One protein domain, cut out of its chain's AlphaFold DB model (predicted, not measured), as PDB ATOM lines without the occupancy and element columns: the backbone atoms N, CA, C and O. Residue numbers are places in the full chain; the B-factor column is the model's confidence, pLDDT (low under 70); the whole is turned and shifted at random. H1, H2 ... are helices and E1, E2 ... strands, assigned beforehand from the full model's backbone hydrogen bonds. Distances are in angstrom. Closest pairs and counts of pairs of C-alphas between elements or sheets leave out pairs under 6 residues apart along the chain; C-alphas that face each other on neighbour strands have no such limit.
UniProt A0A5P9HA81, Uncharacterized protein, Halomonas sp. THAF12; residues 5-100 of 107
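AT A GLANCE: This is residues 5 to 100 of the 107 residues of an uncharacterized protein of Halomonas sp. THAF12 (UniProt A0A5P9HA81). Two helices, H1 and H3, lie side by side over one face of a three-strand antiparallel sheet, both running along its strands; a short helix, H2, sits off the sheet's E3 side and only grazes it. The printed part has 96 residues with three named helices and three named strands, in the chain order H1, E1, E2, E3, H2, H3. The sheet runs E1, E2, E3, and the class is mixed, helices and strands. The whole is compact, with a radius of gyration of the C-alphas of 13.3 A and spans of 38 by 29 by 21 A.

IN THESE COORDINATES: Begin with the sheet: find C-alpha 27 at (49.244, 80.903, 54.420), where E1, residues 27 to 34, sets out on its 23.1 A. E2, residues 40 to 47, covers 23.0 A, and E3, residues 57 to 63, covers 20.6 A. For the longest helix, look to C-alpha 5 at (43.802, 58.028, 66.652); from there H1, residues 5 to 24, runs 27.7 A, with a kink of 28 degrees near residue 18. H2, residues 76 to 82, is 10.2 A long. H3, residues 86 to 99, runs 20.0 A and ends at C-alpha 99, (61.427, 72.184, 51.941).

HOW THE PARTS SIT: E1, E2 and E3 form a meander, each strand the antiparallel neighbour of the one before. In the hairpin of E1 and E2, look at N 29 and O 45, 2.8 A apart and within hydrogen-bond range; in the hairpin of E2 and E3, at N 42 and O 61, also 2.8 A. H1 and H3 are on the same face of the sheet, making two layers, helices over a sheet. H1 lies over E1 at a height over the sheet of 9.1 A; its closest C-alphas to E1 are those of Ala 17 and Ile 28, 5.3 A. H3 lies over E3, and only just over E2 with 3 of its 14 C-alphas, at a height of 9.5 A; the C-alphas of Ala 61 and Leu 86 are the closest of E3 and H3, 5.6 A. H1 and H3 touch, the same way at a shallow tilt of 13 degrees, closest at the C-alphas of Ile 13 and Arg 90, 5.3 A. H2 only grazes the sheet with residues 79 to 82, and is apart from H1 and from H3. In H2 and H3 every O i to N i+4 pair is within hydrogen-bond range; in H1, 14 of 16 are.

THE WHOLE: The C-alphas of Gly 50 and Lys 66 are the two farthest apart, 40.9 A. The printed part has no cut. The link from E3 to H2 is long, 12 residues, and its residues 69 to 70 pair antiparallel with residues 62 to 63 of E3. The mean pLDDT of the printed part is 84.2; look for values under 70 at residues 49 to 55 and 71 to 80.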
ATOM      1  N   GLU A   5      42.566  57.923  67.437       90.62
ATOM      2  CA  GLU A   5      43.802  58.028  66.652       90.62
ATOM      3  C   GLU A   5      43.639  59.002  65.479       90.62
ATOM      4  O   GLU A   5      44.498  59.853  65.249       90.62
ATOM      5  N   GLN A   6      42.499  58.951  64.786       90.00
ATOM      6  CA  GLN A   6      42.176  59.881  63.701       90.00
ATOM      7  C   GLN A   6      41.996  61.312  64.210       90.00
ATOM      8  O   GLN A   6      42.485  62.252  63.586       90.00
ATOM      9  N   GLN A   7      41.370  61.495  65.375       92.50
ATOM     10  CA  GLN A   7      41.278  62.804  66.031       92.50
ATOM     11  C   GLN A   7      42.664  63.371  66.358       92.50
ATOM     12  O   GLN A   7      42.931  64.543  66.087       92.50
ATOM     13  N   ALA A   8      43.567  62.544  66.895       94.19
ATOM     14  CA  ALA A   8      44.937  62.952  67.187       94.19
ATOM     15  C   ALA A   8      45.709  63.331  65.911       94.19
ATOM     16  O   ALA A   8      46.436  64.326  65.901       94.19
ATOM     17  N   LEU A   9      45.520  62.587  64.816       94.44
ATOM     18  CA  LEU A   9      46.116  62.909  63.517       94.44
ATOM     19  C   LEU A   9      45.587  64.233  62.952       94.44
ATOM     20  O   LEU A   9      46.390  65.081  62.563       94.44
ATOM     21  N   LEU A  10      44.272  64.460  62.979       94.56
ATOM     22  CA  LEU A  10      43.664  65.727  62.557       94.56
ATOM     23  C   LEU A  10      44.207  66.909  63.374       94.56
ATOM     24  O   LEU A  10      44.606  67.925  62.803       94.56
ATOM     25  N   ALA A  11      44.306  66.764  64.699       96.00
ATOM     26  CA  ALA A  11      44.885  67.786  65.572       96.00
ATOM     27  C   ALA A  11      46.377  68.035  65.281       96.00
ATOM     28  O   ALA A  11      46.844  69.181  65.306       96.00
ATOM     29  N   SER A  12      47.134  66.982  64.960       96.81
ATOM     30  CA  SER A  12      48.536  67.101  64.553       96.81
ATOM     31  C   SER A  12      48.683  67.868  63.237       96.81
ATOM     32  O   SER A  12      49.579  68.706  63.133       96.81
ATOM     33  N   ILE A  13      47.822  67.615  62.248       96.44
ATOM     34  CA  ILE A  13      47.822  68.329  60.961       96.44
ATOM     35  C   ILE A  13      47.491  69.809  61.181       96.44
ATOM     36  O   ILE A  13      48.224  70.676  60.701       96.44
ATOM     37  N   GLN A  14      46.465  70.108  61.981       96.12
ATOM     38  CA  GLN A  14      46.090  71.479  62.341       96.12
ATOM     39  C   GLN A  14      47.252  72.229  63.013       96.12
ATOM     40  O   GLN A  14      47.520  73.392  62.702       96.12
ATOM     41  N   SER A  15      47.970  71.554  63.914       95.56
ATOM     42  CA  SER A  15      49.125  72.125  64.617       95.56
ATOM     43  C   SER A  15      50.286  72.414  63.660       95.56
ATOM     44  O   SER A  15      50.885  73.490  63.722       95.56
ATOM     45  N   LEU A  16      50.575  71.495  62.729       95.50
ATOM     46  CA  LEU A  16      51.584  71.694  61.683       95.50
ATOM     47  C   LEU A  16      51.218  72.848  60.750       95.50
ATOM     48  O   LEU A  16      52.082  73.665  60.446       95.50
ATOM     49  N   ALA A  17      49.958  72.955  60.326       93.06
ATOM     50  CA  ALA A  17      49.497  74.047  59.474       93.06
ATOM     51  C   ALA A  17      49.681  75.413  60.160       93.06
ATOM     52  O   ALA A  17      50.237  76.341  59.568       93.06
ATOM     53  N   ALA A  18      49.297  75.517  61.437       91.94
ATOM     54  CA  ALA A  18      49.460  76.739  62.220       91.94
ATOM     55  C   ALA A  18      50.940  77.127  62.402       91.94
ATOM     56  O   ALA A  18      51.313  78.281  62.176       91.94
ATOM     57  N   ALA A  19      51.798  76.167  62.762       90.62
ATOM     58  CA  ALA A  19      53.229  76.405  62.951       90.62
ATOM     59  C   ALA A  19      53.973  76.659  61.628       90.62
ATOM     60  O   ALA A  19      54.929  77.438  61.586       90.62
ATOM     61  N   GLY A  20      53.544  76.011  60.545       88.50
ATOM     62  CA  GLY A  20      54.172  76.085  59.231       88.50
ATOM     63  C   GLY A  20      54.143  77.492  58.646       88.50
ATOM     64  O   GLY A  20      55.141  77.918  58.072       88.50
ATOM     65  N   ARG A  21      53.081  78.272  58.900       85.50
ATOM     66  CA  ARG A  21      53.008  79.684  58.484       85.50
ATOM     67  C   ARG A  21      54.207  80.504  58.963       85.50
ATOM     68  O   ARG A  21      54.764  81.277  58.191       85.50
ATOM     69  N   GLY A  22      54.617  80.334  60.221       84.69
ATOM     70  CA  GLY A  22      55.771  81.047  60.782       84.69
ATOM     71  C   GLY A  22      57.121  80.567  60.235       84.69
ATOM     72  O   GLY A  22      58.102  81.304  60.297       84.69
ATOM     73  N   GLN A  23      57.172  79.344  59.702       87.00
ATOM     74  CA  GLN A  23      58.387  78.736  59.159       87.00
ATOM     75  C   GLN A  23      58.576  78.995  57.668       87.00
ATOM     76  O   GLN A  23      59.716  79.045  57.224       87.00
ATOM     77  N   THR A  24      57.496  79.132  56.900       87.75
ATOM     78  CA  THR A  24      57.555  79.252  55.435       87.75
ATOM     79  C   THR A  24      57.128  80.629  54.930       87.75
ATOM     80  O   THR A  24      57.452  81.000  53.808       87.75
ATOM     81  N   GLY A  25      56.382  81.403  55.725       85.56
ATOM     82  CA  GLY A  25      55.738  82.640  55.272       85.56
ATOM     83  C   GLY A  25      54.482  82.415  54.419       85.56
ATOM     84  O   GLY A  25      53.812  83.380  54.057       85.56
ATOM     85  N   TRP A  26      54.119  81.160  54.129       87.88
ATOM     86  CA  TRP A  26      52.907  80.811  53.388       87.88
ATOM     87  C   TRP A  26      51.678  80.794  54.296       87.88
ATOM     88  O   TRP A  26      51.749  80.444  55.474       87.88
ATOM     89  N   SER A  27      50.515  81.120  53.736       89.62
ATOM     90  CA  SER A  27      49.244  80.903  54.420       89.62
ATOM     91  C   SER A  27      48.826  79.448  54.244       89.62
ATOM     92  O   SER A  27      48.341  79.071  53.179       89.62
ATOM     93  N   ILE A  28      48.991  78.645  55.294       92.38
ATOM     94  CA  ILE A  28      48.569  77.242  55.324       92.38
ATOM     95  C   ILE A  28      47.218  77.145  56.037       92.38
ATOM     96  O   ILE A  28      47.066  77.635  57.157       92.38
ATOM     97  N   LYS A  29      46.229  76.532  55.390       92.81
ATOM     98  CA  LYS A  29      44.892  76.279  55.934       92.81
ATOM     99  C   LYS A  29      44.644  74.782  56.000       92.81
ATOM    100  O   LYS A  29      44.920  74.076  55.037       92.81
ATOM    101  N   HIS A  30      44.071  74.338  57.109       95.00
ATOM    102  CA  HIS A  30      43.524  72.998  57.277       95.00
ATOM    103  C   HIS A  30      42.014  73.132  57.462       95.00
ATOM    104  O   HIS A  30      41.561  73.951  58.261       95.00
ATOM    105  N   HIS A  31      41.245  72.400  56.664       94.44
ATOM    106  CA  HIS A  31      39.791  72.371  56.716       94.44
ATOM    107  C   HIS A  31      39.327  70.937  56.934       94.44
ATOM    108  O   HIS A  31      39.841  70.024  56.290       94.44
ATOM    109  N   VAL A  32      38.367  70.754  57.837       92.88
ATOM    110  CA  VAL A  32      37.744  69.459  58.100       92.88
ATOM    111  C   VAL A  32      36.249  69.597  57.852       92.88
ATOM    112  O   VAL A  32      35.589  70.412  58.493       92.88
ATOM    113  N   GLU A  33      35.736  68.810  56.917       92.00
ATOM    114  CA  GLU A  33      34.338  68.804  56.495       92.00
ATOM    115  C   GLU A  33      33.707  67.448  56.790       92.00
ATOM    116  O   GLU A  33      34.360  66.409  56.692       92.00
ATOM    117  N   PHE A  34      32.422  67.462  57.129       88.81
ATOM    118  CA  PHE A  34      31.617  66.263  57.333       88.81
ATOM    119  C   PHE A  34      30.497  66.271  56.304       88.81
ATOM    120  O   PHE A  34      29.772  67.263  56.203       88.81
ATOM    121  N   ASP A  35      30.354  65.195  55.537       84.88
ATOM    122  CA  ASP A  35      29.280  65.099  54.555       84.88
ATOM    123  C   ASP A  35      28.035  64.394  55.117       84.88
ATOM    124  O   ASP A  35      28.053  63.757  56.174       84.88
ATOM    125  N   ALA A  36      26.923  64.508  54.388       84.50
ATOM    126  CA  ALA A  36      25.648  63.908  54.782       84.50
ATOM    127  C   ALA A  36      25.667  62.367  54.785       84.50
ATOM    128  O   ALA A  36      24.766  61.745  55.345       84.50
ATOM    129  N   THR A  37      26.673  61.749  54.164       84.12
ATOM    130  CA  THR A  37      26.849  60.291  54.106       84.12
ATOM    131  C   THR A  37      27.713  59.758  55.253       84.12
ATOM    132  O   THR A  37      27.835  58.546  55.417       84.12
ATOM    133  N   GLY A  38      28.244  60.648  56.098       83.69
ATOM    134  CA  GLY A  38      29.046  60.315  57.271       83.69
ATOM    135  C   GLY A  38      30.547  60.225  56.999       83.69
ATOM    136  O   GLY A  38      31.277  59.790  57.893       83.69
ATOM    137  N   HIS A  39      31.011  60.629  55.813       87.62
ATOM    138  CA  HIS A  39      32.439  60.767  55.547       87.62
ATOM    139  C   HIS A  39      32.986  62.022  56.224       87.62
ATOM    140  O   HIS A  39      32.297  63.032  56.390       87.62
ATOM    141  N   THR A  40      34.258  61.956  56.605       90.50
ATOM    142  CA  THR A  40      35.033  63.111  57.064       90.50
ATOM    143  C   THR A  40      36.130  63.395  56.056       90.50
ATOM    144  O   THR A  40      36.920  62.508  55.747       90.50
ATOM    145  N   ARG A  41      36.216  64.628  55.566       90.12
ATOM    146  CA  ARG A  41      37.260  65.068  54.642       90.12
ATOM    147  C   ARG A  41      38.184  66.062  55.326       90.12
ATOM    148  O   ARG A  41      37.726  67.052  55.883       90.12
ATOM    149  N   SER A  42      39.484  65.809  55.259       92.31
ATOM    150  CA  SER A  42      40.556  66.675  55.746       92.31
ATOM    151  C   SER A  42      41.313  67.252  54.559       92.31
ATOM    152  O   SER A  42      41.966  66.509  53.834       92.31
ATOM    153  N   THR A  43      41.286  68.566  54.370       92.19
ATOM    154  CA  THR A  43      41.946  69.253  53.251       92.19
ATOM    155  C   THR A  43      42.977  70.238  53.780       92.19
ATOM    156  O   THR A  43      42.660  71.088  54.611       92.19
ATOM    157  N   VAL A  44      44.207  70.175  53.273       93.44
ATOM    158  CA  VAL A  44      45.265  71.141  53.576       93.44
ATOM    159  C   VAL A  44      45.656  71.876  52.308       93.44
ATOM    160  O   VAL A  44      45.987  71.263  51.298       93.44
ATOM    161  N   THR A  45      45.658  73.203  52.380       91.75
ATOM    162  CA  THR A  45      46.121  74.080  51.302       91.75
ATOM    163  C   THR A  45      47.203  75.013  51.816       91.75
ATOM    164  O   THR A  45      47.082  75.538  52.922       91.75
ATOM    165  N   ALA A  46      48.241  75.265  51.024       89.94
ATOM    166  CA  ALA A  46      49.158  76.373  51.261       89.94
ATOM    167  C   ALA A  46      49.188  77.288  50.046       89.94
ATOM    168  O   ALA A  46      49.405  76.836  48.927       89.94
ATOM    169  N   PHE A  47      49.006  78.582  50.274       85.81
ATOM    170  CA  PHE A  47      49.079  79.596  49.228       85.81
ATOM    171  C   PHE A  47      49.884  80.801  49.712       85.81
ATOM    172  O   PHE A  47      49.874  81.147  50.899       85.81
ATOM    173  N   PHE A  48      50.578  81.452  48.783       78.88
ATOM    174  CA  PHE A  48      51.279  82.701  49.040       78.88
ATOM    175  C   PHE A  48      50.510  83.839  48.361       78.88
ATOM    176  O   PHE A  48      50.337  83.802  47.139       78.88
ATOM    177  N   PRO A  49      50.019  84.842  49.110       69.12
ATOM    178  CA  PRO A  49      49.343  85.986  48.510       69.12
ATOM    179  C   PRO A  49      50.228  86.643  47.442       69.12
ATOM    180  O   PRO A  49      51.357  87.037  47.725       69.12
ATOM    181  N   GLY A  50      49.727  86.740  46.209       68.50
ATOM    182  CA  GLY A  50      50.453  87.349  45.088       68.50
ATOM    183  C   GLY A  50      51.316  86.397  44.249       68.50
ATOM    184  O   GLY A  50      51.933  86.861  43.295       68.50
ATOM    185  N   ARG A  51      51.342  85.087  44.540       66.88
ATOM    186  CA  ARG A  51      51.886  84.066  43.624       66.88
ATOM    187  C   ARG A  51      50.769  83.255  42.957       66.88
ATOM    188  O   ARG A  51      49.711  83.081  43.565       66.88
ATOM    189  N   PRO A  52      50.977  82.771  41.717       63.44
ATOM    190  CA  PRO A  52      49.997  81.931  41.050       63.44
ATOM    191  C   PRO A  52      49.737  80.629  41.832       63.44
ATOM    192  O   PRO A  52      50.644  80.111  42.484       63.44
ATOM    193  N   PRO A  53      48.521  80.055  41.728       59.12
ATOM    194  CA  PRO A  53      48.156  78.823  42.425       59.12
ATOM    195  C   PRO A  53      48.949  77.586  41.979       59.12
ATOM    196  O   PRO A  53      48.875  76.565  42.648       59.12
ATOM    197  N   ALA A  54      49.716  77.665  40.887       55.34
ATOM    198  CA  ALA A  54      50.555  76.566  40.411       55.34
ATOM    199  C   ALA A  54      51.665  76.165  41.407       55.34
ATOM    200  O   ALA A  54      52.104  75.022  41.385       55.34
ATOM    201  N   ASP A  55      52.066  77.069  42.310       59.19
ATOM    202  CA  ASP A  55      53.026  76.780  43.387       59.19
ATOM    203  C   ASP A  55      52.333  76.369  44.706       59.19
ATOM    204  O   ASP A  55      52.983  76.239  45.748       59.19
ATOM    205  N   ALA A  56      51.002  76.239  44.713       73.56
ATOM    206  CA  ALA A  56      50.243  75.959  45.924       73.56
ATOM    207  C   ALA A  56      50.360  74.485  46.329       73.56
ATOM    208  O   ALA A  56      50.220  73.575  45.515       73.56
ATOM    209  N   TYR A  57      50.565  74.239  47.621       86.12
ATOM    210  CA  TYR A  57      50.451  72.894  48.178       86.12
ATOM    211  C   TYR A  57      48.977  72.538  48.348       86.12
ATOM    212  O   TYR A  57      48.216  73.330  48.912       86.12
ATOM    213  N   LEU A  58      48.603  71.332  47.928       88.94
ATOM    214  CA  LEU A  58      47.297  70.747  48.186       88.94
ATOM    215  C   LEU A  58      47.450  69.269  48.539       88.94
ATOM    216  O   LEU A  58      48.087  68.501  47.818       88.94
ATOM    217  N   SER A  59      46.827  68.873  49.642       89.44
ATOM    218  CA  SER A  59      46.630  67.474  50.001       89.44
ATOM    219  C   SER A  59      45.277  67.293  50.663       89.44
ATOM    220  O   SER A  59      44.775  68.195  51.341       89.44
ATOM    221  N   TRP A  60      44.693  66.113  50.504       88.75
ATOM    222  CA  TRP A  60      43.442  65.777  51.164       88.75
ATOM    223  C   TRP A  60      43.395  64.302  51.564       88.75
ATOM    224  O   TRP A  60      44.102  63.472  50.993       88.75
ATOM    225  N   ALA A  61      42.600  64.015  52.589       89.19
ATOM    226  CA  ALA A  61      42.356  62.684  53.121       89.19
ATOM    227  C   ALA A  61      40.866  62.532  53.423       89.19
ATOM    228  O   ALA A  61      40.257  63.445  53.989       89.19
ATOM    229  N   THR A  62      40.293  61.387  53.071       88.88
ATOM    230  CA  THR A  62      38.893  61.061  53.350       88.88
ATOM    231  C   THR A  62      38.831  59.888  54.315       88.88
ATOM    232  O   THR A  62      39.610  58.951  54.206       88.88
ATOM    233  N   ILE A  63      37.915  59.954  55.275       89.44
ATOM    234  CA  ILE A  63      37.623  58.887  56.229       89.44
ATOM    235  C   ILE A  63      36.182  58.457  55.992       89.44
ATOM    236  O   ILE A  63      35.271  59.285  56.088       89.44
ATOM    237  N   ASP A  64      35.969  57.177  55.710       87.75
ATOM    238  CA  ASP A  64      34.635  56.615  55.538       87.75
ATOM    239  C   ASP A  64      33.853  56.520  56.863       87.75
ATOM    240  O   ASP A  64      34.415  56.640  57.961       87.75
ATOM    241  N   PRO A  65      32.535  56.262  56.814       85.12
ATOM    242  CA  PRO A  65      31.730  56.110  58.023       85.12
ATOM    243  C   PRO A  65      32.206  54.982  58.953       85.12
ATOM    244  O   PRO A  65      31.931  55.027  60.161       85.12
ATOM    245  N   LYS A  66      32.919  53.987  58.408       85.00
ATOM    246  CA  LYS A  66      33.504  52.853  59.136       85.00
ATOM    247  C   LYS A  66      34.859  53.194  59.766       85.00
ATOM    248  O   LYS A  66      35.351  52.398  60.559       85.00
ATOM    249  N   GLY A  67      35.413  54.372  59.486       80.56
ATOM    250  CA  GLY A  67      36.697  54.821  60.007       80.56
ATOM    251  C   GLY A  67      37.895  54.368  59.173       80.56
ATOM    252  O   GLY A  67      39.004  54.403  59.692       80.56
ATOM    253  N   ASN A  68      37.716  53.950  57.920       83.19
ATOM    254  CA  ASN A  68      38.832  53.667  57.017       83.19
ATOM    255  C   ASN A  68      39.239  54.937  56.274       83.19
ATOM    256  O   ASN A  68      38.369  55.688  55.840       83.19
ATOM    257  N   ASP A  69      40.540  55.147  56.072       77.44
ATOM    258  CA  ASP A  69      40.999  56.143  55.105       77.44
ATOM    259  C   ASP A  69      40.617  55.658  53.694       77.44
ATOM    260  O   ASP A  69      41.025  54.569  53.279       77.44
ATOM    261  N   THR A  70      39.812  56.430  52.969       70.12
ATOM    262  CA  THR A  70      39.326  56.080  51.630       70.12
ATOM    263  C   THR A  70      39.779  57.071  50.580       70.12
ATOM    264  O   THR A  70      40.083  58.224  50.881       70.12
ATOM    265  N   ALA A  71      39.842  56.567  49.344       58.25
ATOM    266  CA  ALA A  71      40.201  57.336  48.171       58.25
ATOM    267  C   ALA A  71      38.940  57.815  47.414       58.25
ATOM    268  O   ALA A  71      38.620  57.278  46.349       58.25
ATOM    269  N   GLU A  72      38.124  58.684  48.016       59.38
ATOM    270  CA  GLU A  72      36.782  58.998  47.502       59.38
ATOM    271  C   GLU A  72      36.524  60.495  47.280       59.38
ATOM    272  O   GLU A  72      36.478  61.310  48.206       59.38
ATOM    273  N   GLY A  73      36.209  60.845  46.023       53.34
ATOM    274  CA  GLY A  73      35.385  62.018  45.726       53.34
ATOM    275  C   GLY A  73      35.971  63.120  44.842       53.34
ATOM    276  O   GLY A  73      35.574  64.267  45.035       53.34
ATOM    277  N   MET A  74      36.830  62.800  43.865       55.88
ATOM    278  CA  MET A  74      37.184  63.657  42.713       55.88
ATOM    279  C   MET A  74      37.517  62.800  41.472       55.88
ATOM    280  O   MET A  74      37.291  61.592  41.489       55.88
ATOM    281  N   THR A  75      37.984  63.398  40.368       61.47
ATOM    282  CA  THR A  75      38.392  62.615  39.187       61.47
ATOM    283  C   THR A  75      39.568  61.687  39.537       61.47
ATOM    284  O   THR A  75      40.389  62.053  40.384       61.47
ATOM    285  N   PRO A  76      39.683  60.499  38.912       67.75
ATOM    286  CA  PRO A  76      40.746  59.533  39.214       67.75
ATOM    287  C   PRO A  76      42.162  60.117  39.141       67.75
ATOM    288  O   PRO A  76      43.024  59.752  39.936       67.75
ATOM    289  N   GLU A  77      42.399  61.053  38.224       67.06
ATOM    290  CA  GLU A  77      43.690  61.719  38.040       67.06
ATOM    291  C   GLU A  77      44.030  62.632  39.225       67.06
ATOM    292  O   GLU A  77      45.155  62.625  39.716       67.06
ATOM    293  N   PHE A  78      43.041  63.370  39.735       66.38
ATOM    294  CA  PHE A  78      43.215  64.263  40.880       66.38
ATOM    295  C   PHE A  78      43.370  63.487  42.194       66.38
ATOM    296  O   PHE A  78      44.165  63.858  43.060       66.38
ATOM    297  N   ILE A  79      42.624  62.386  42.325       65.88
ATOM    298  CA  ILE A  79      42.763  61.412  43.412       65.88
ATOM    299  C   ILE A  79      44.195  60.869  43.442       65.88
ATOM    300  O   ILE A  79      44.855  60.931  44.478       65.88
ATOM    301  N   ALA A  80      44.708  60.405  42.300       66.81
ATOM    302  CA  ALA A  80      46.038  59.809  42.220       66.81
ATOM    303  C   ALA A  80      47.161  60.768  42.658       66.81
ATOM    304  O   ALA A  80      48.160  60.323  43.224       66.81
ATOM    305  N   GLU A  81      47.007  62.072  42.414       71.12
ATOM    306  CA  GLU A  81      48.049  63.062  42.695       71.12
ATOM    307  C   GLU A  81      47.977  63.639  44.121       71.12
ATOM    308  O   GLU A  81      49.007  63.818  44.783       71.12
ATOM    309  N   HIS A  82      46.772  63.905  44.632       76.50
ATOM    310  CA  HIS A  82      46.591  64.697  45.856       76.50
ATOM    311  C   HIS A  82      46.045  63.921  47.050       76.50
ATOM    312  O   HIS A  82      46.158  64.404  48.184       76.50
ATOM    313  N   GLU A  83      45.457  62.749  46.822       78.25
ATOM    314  CA  GLU A  83      44.856  61.969  47.891       78.25
ATOM    315  C   GLU A  83      45.904  61.207  48.704       78.25
ATOM    316  O   GLU A  83      46.993  60.844  48.236       78.25
ATOM    317  N   CYS A  84      45.611  61.044  49.988       82.00
ATOM    318  CA  CYS A  84      46.467  60.360  50.939       82.00
ATOM    319  C   CYS A  84      45.680  59.951  52.186       82.00
ATOM    320  O   CYS A  84      44.585  60.444  52.434       82.00
ATOM    321  N   THR A  85      46.253  59.071  53.002       89.50
ATOM    322  CA  THR A  85      45.747  58.821  54.361       89.50
ATOM    323  C   THR A  85      46.033  60.014  55.273       89.50
ATOM    324  O   THR A  85      46.927  60.815  54.987       89.50
ATOM    325  N   LEU A  86      45.364  60.120  56.426       90.19
ATOM    326  CA  LEU A  86      45.678  61.175  57.404       90.19
ATOM    327  C   LEU A  86      47.153  61.178  57.840       90.19
ATOM    328  O   LEU A  86      47.772  62.238  57.972       90.19
ATOM    329  N   ALA A  87      47.741  59.996  58.044       90.69
ATOM    330  CA  ALA A  87      49.153  59.874  58.401       90.69
ATOM    331  C   ALA A  87      50.063  60.399  57.278       90.69
ATOM    332  O   ALA A  87      50.961  61.204  57.524       90.69
ATOM    333  N   GLN A  88      49.778  60.016  56.032       91.31
ATOM    334  CA  GLN A  88      50.503  60.516  54.866       91.31
ATOM    335  C   GLN A  88      50.301  62.024  54.667       91.31
ATOM    336  O   GLN A  88      51.247  62.708  54.288       91.31
ATOM    337  N   GLN A  89      49.112  62.562  54.944       92.50
ATOM    338  CA  GLN A  89      48.831  63.995  54.854       92.50
ATOM    339  C   GLN A  89      49.715  64.788  55.821       92.50
ATOM    340  O   GLN A  89      50.350  65.767  55.422       92.50
ATOM    341  N   ARG A  90      49.805  64.330  57.076       94.56
ATOM    342  CA  ARG A  90      50.692  64.901  58.099       94.56
ATOM    343  C   ARG A  90      52.146  64.903  57.628       94.56
ATOM    344  O   ARG A  90      52.810  65.936  57.697       94.56
ATOM    345  N   ASP A  91      52.625  63.765  57.136       93.69
ATOM    346  CA  ASP A  91      54.028  63.595  56.755       93.69
ATOM    347  C   ASP A  91      54.371  64.399  55.487       93.69
ATOM    348  O   ASP A  91      55.388  65.097  55.457       93.69
ATOM    349  N   LYS A  92      53.484  64.407  54.478       91.56
ATOM    350  CA  LYS A  92      53.595  65.259  53.279       91.56
ATOM    351  C   LYS A  92      53.643  66.741  53.659       91.56
ATOM    352  O   LYS A  92      54.464  67.476  53.115       91.56
ATOM    353  N   LEU A  93      52.791  67.189  54.586       93.75
ATOM    354  CA  LEU A  93      52.780  68.580  55.048       93.75
ATOM    355  C   LEU A  93      54.081  68.938  55.776       93.75
ATOM    356  O   LEU A  93      54.664  69.986  55.506       93.75
ATOM    357  N   ALA A  94      54.562  68.072  56.669       94.44
ATOM    358  CA  ALA A  94      55.820  68.290  57.378       94.44
ATOM    359  C   ALA A  94      57.014  68.382  56.410       94.44
ATOM    360  O   ALA A  94      57.832  69.296  56.531       94.44
ATOM    361  N   ALA A  95      57.078  67.485  55.421       92.50
ATOM    362  CA  ALA A  95      58.103  67.505  54.380       92.50
ATOM    363  C   ALA A  95      58.026  68.781  53.528       92.50
ATOM    364  O   ALA A  95      59.046  69.433  53.299       92.50
ATOM    365  N   TRP A  96      56.820  69.186  53.118       91.25
ATOM    366  CA  TRP A  96      56.624  70.415  52.353       91.25
ATOM    367  C   TRP A  96      57.029  71.662  53.151       91.25
ATOM    368  O   TRP A  96      57.741  72.515  52.622       91.25
ATOM    369  N   ILE A  97      56.653  71.751  54.436       91.75
ATOM    370  CA  ILE A  97      57.077  72.843  55.326       91.75
ATOM    371  C   ILE A  97      58.601  72.890  55.415       91.75
ATOM    372  O   ILE A  97      59.169  73.971  55.297       91.75
ATOM    373  N   ALA A  98      59.263  71.745  55.605       90.75
ATOM    374  CA  ALA A  98      60.719  71.669  55.698       90.75
ATOM    375  C   ALA A  98      61.410  72.159  54.413       90.75
ATOM    376  O   ALA A  98      62.370  72.921  54.502       90.75
ATOM    377  N   ALA A  99      60.894  71.775  53.242       88.56
ATOM    378  CA  ALA A  99      61.427  72.184  51.941       88.56
ATOM    379  C   ALA A  99      61.211  73.675  51.625       88.56
ATOM    380  O   ALA A  99      61.974  74.254  50.859       88.56
ATOM    381  N   ASN A 100      60.193  74.302  52.221       87.00
ATOM    382  CA  ASN A 100      59.809  75.695  51.967       87.00
ATOM    383  C   ASN A 100      60.129  76.632  53.138       87.00
ATOM    384  O   ASN A 100      59.569  77.728  53.224       87.00
TER     385      ASN A 100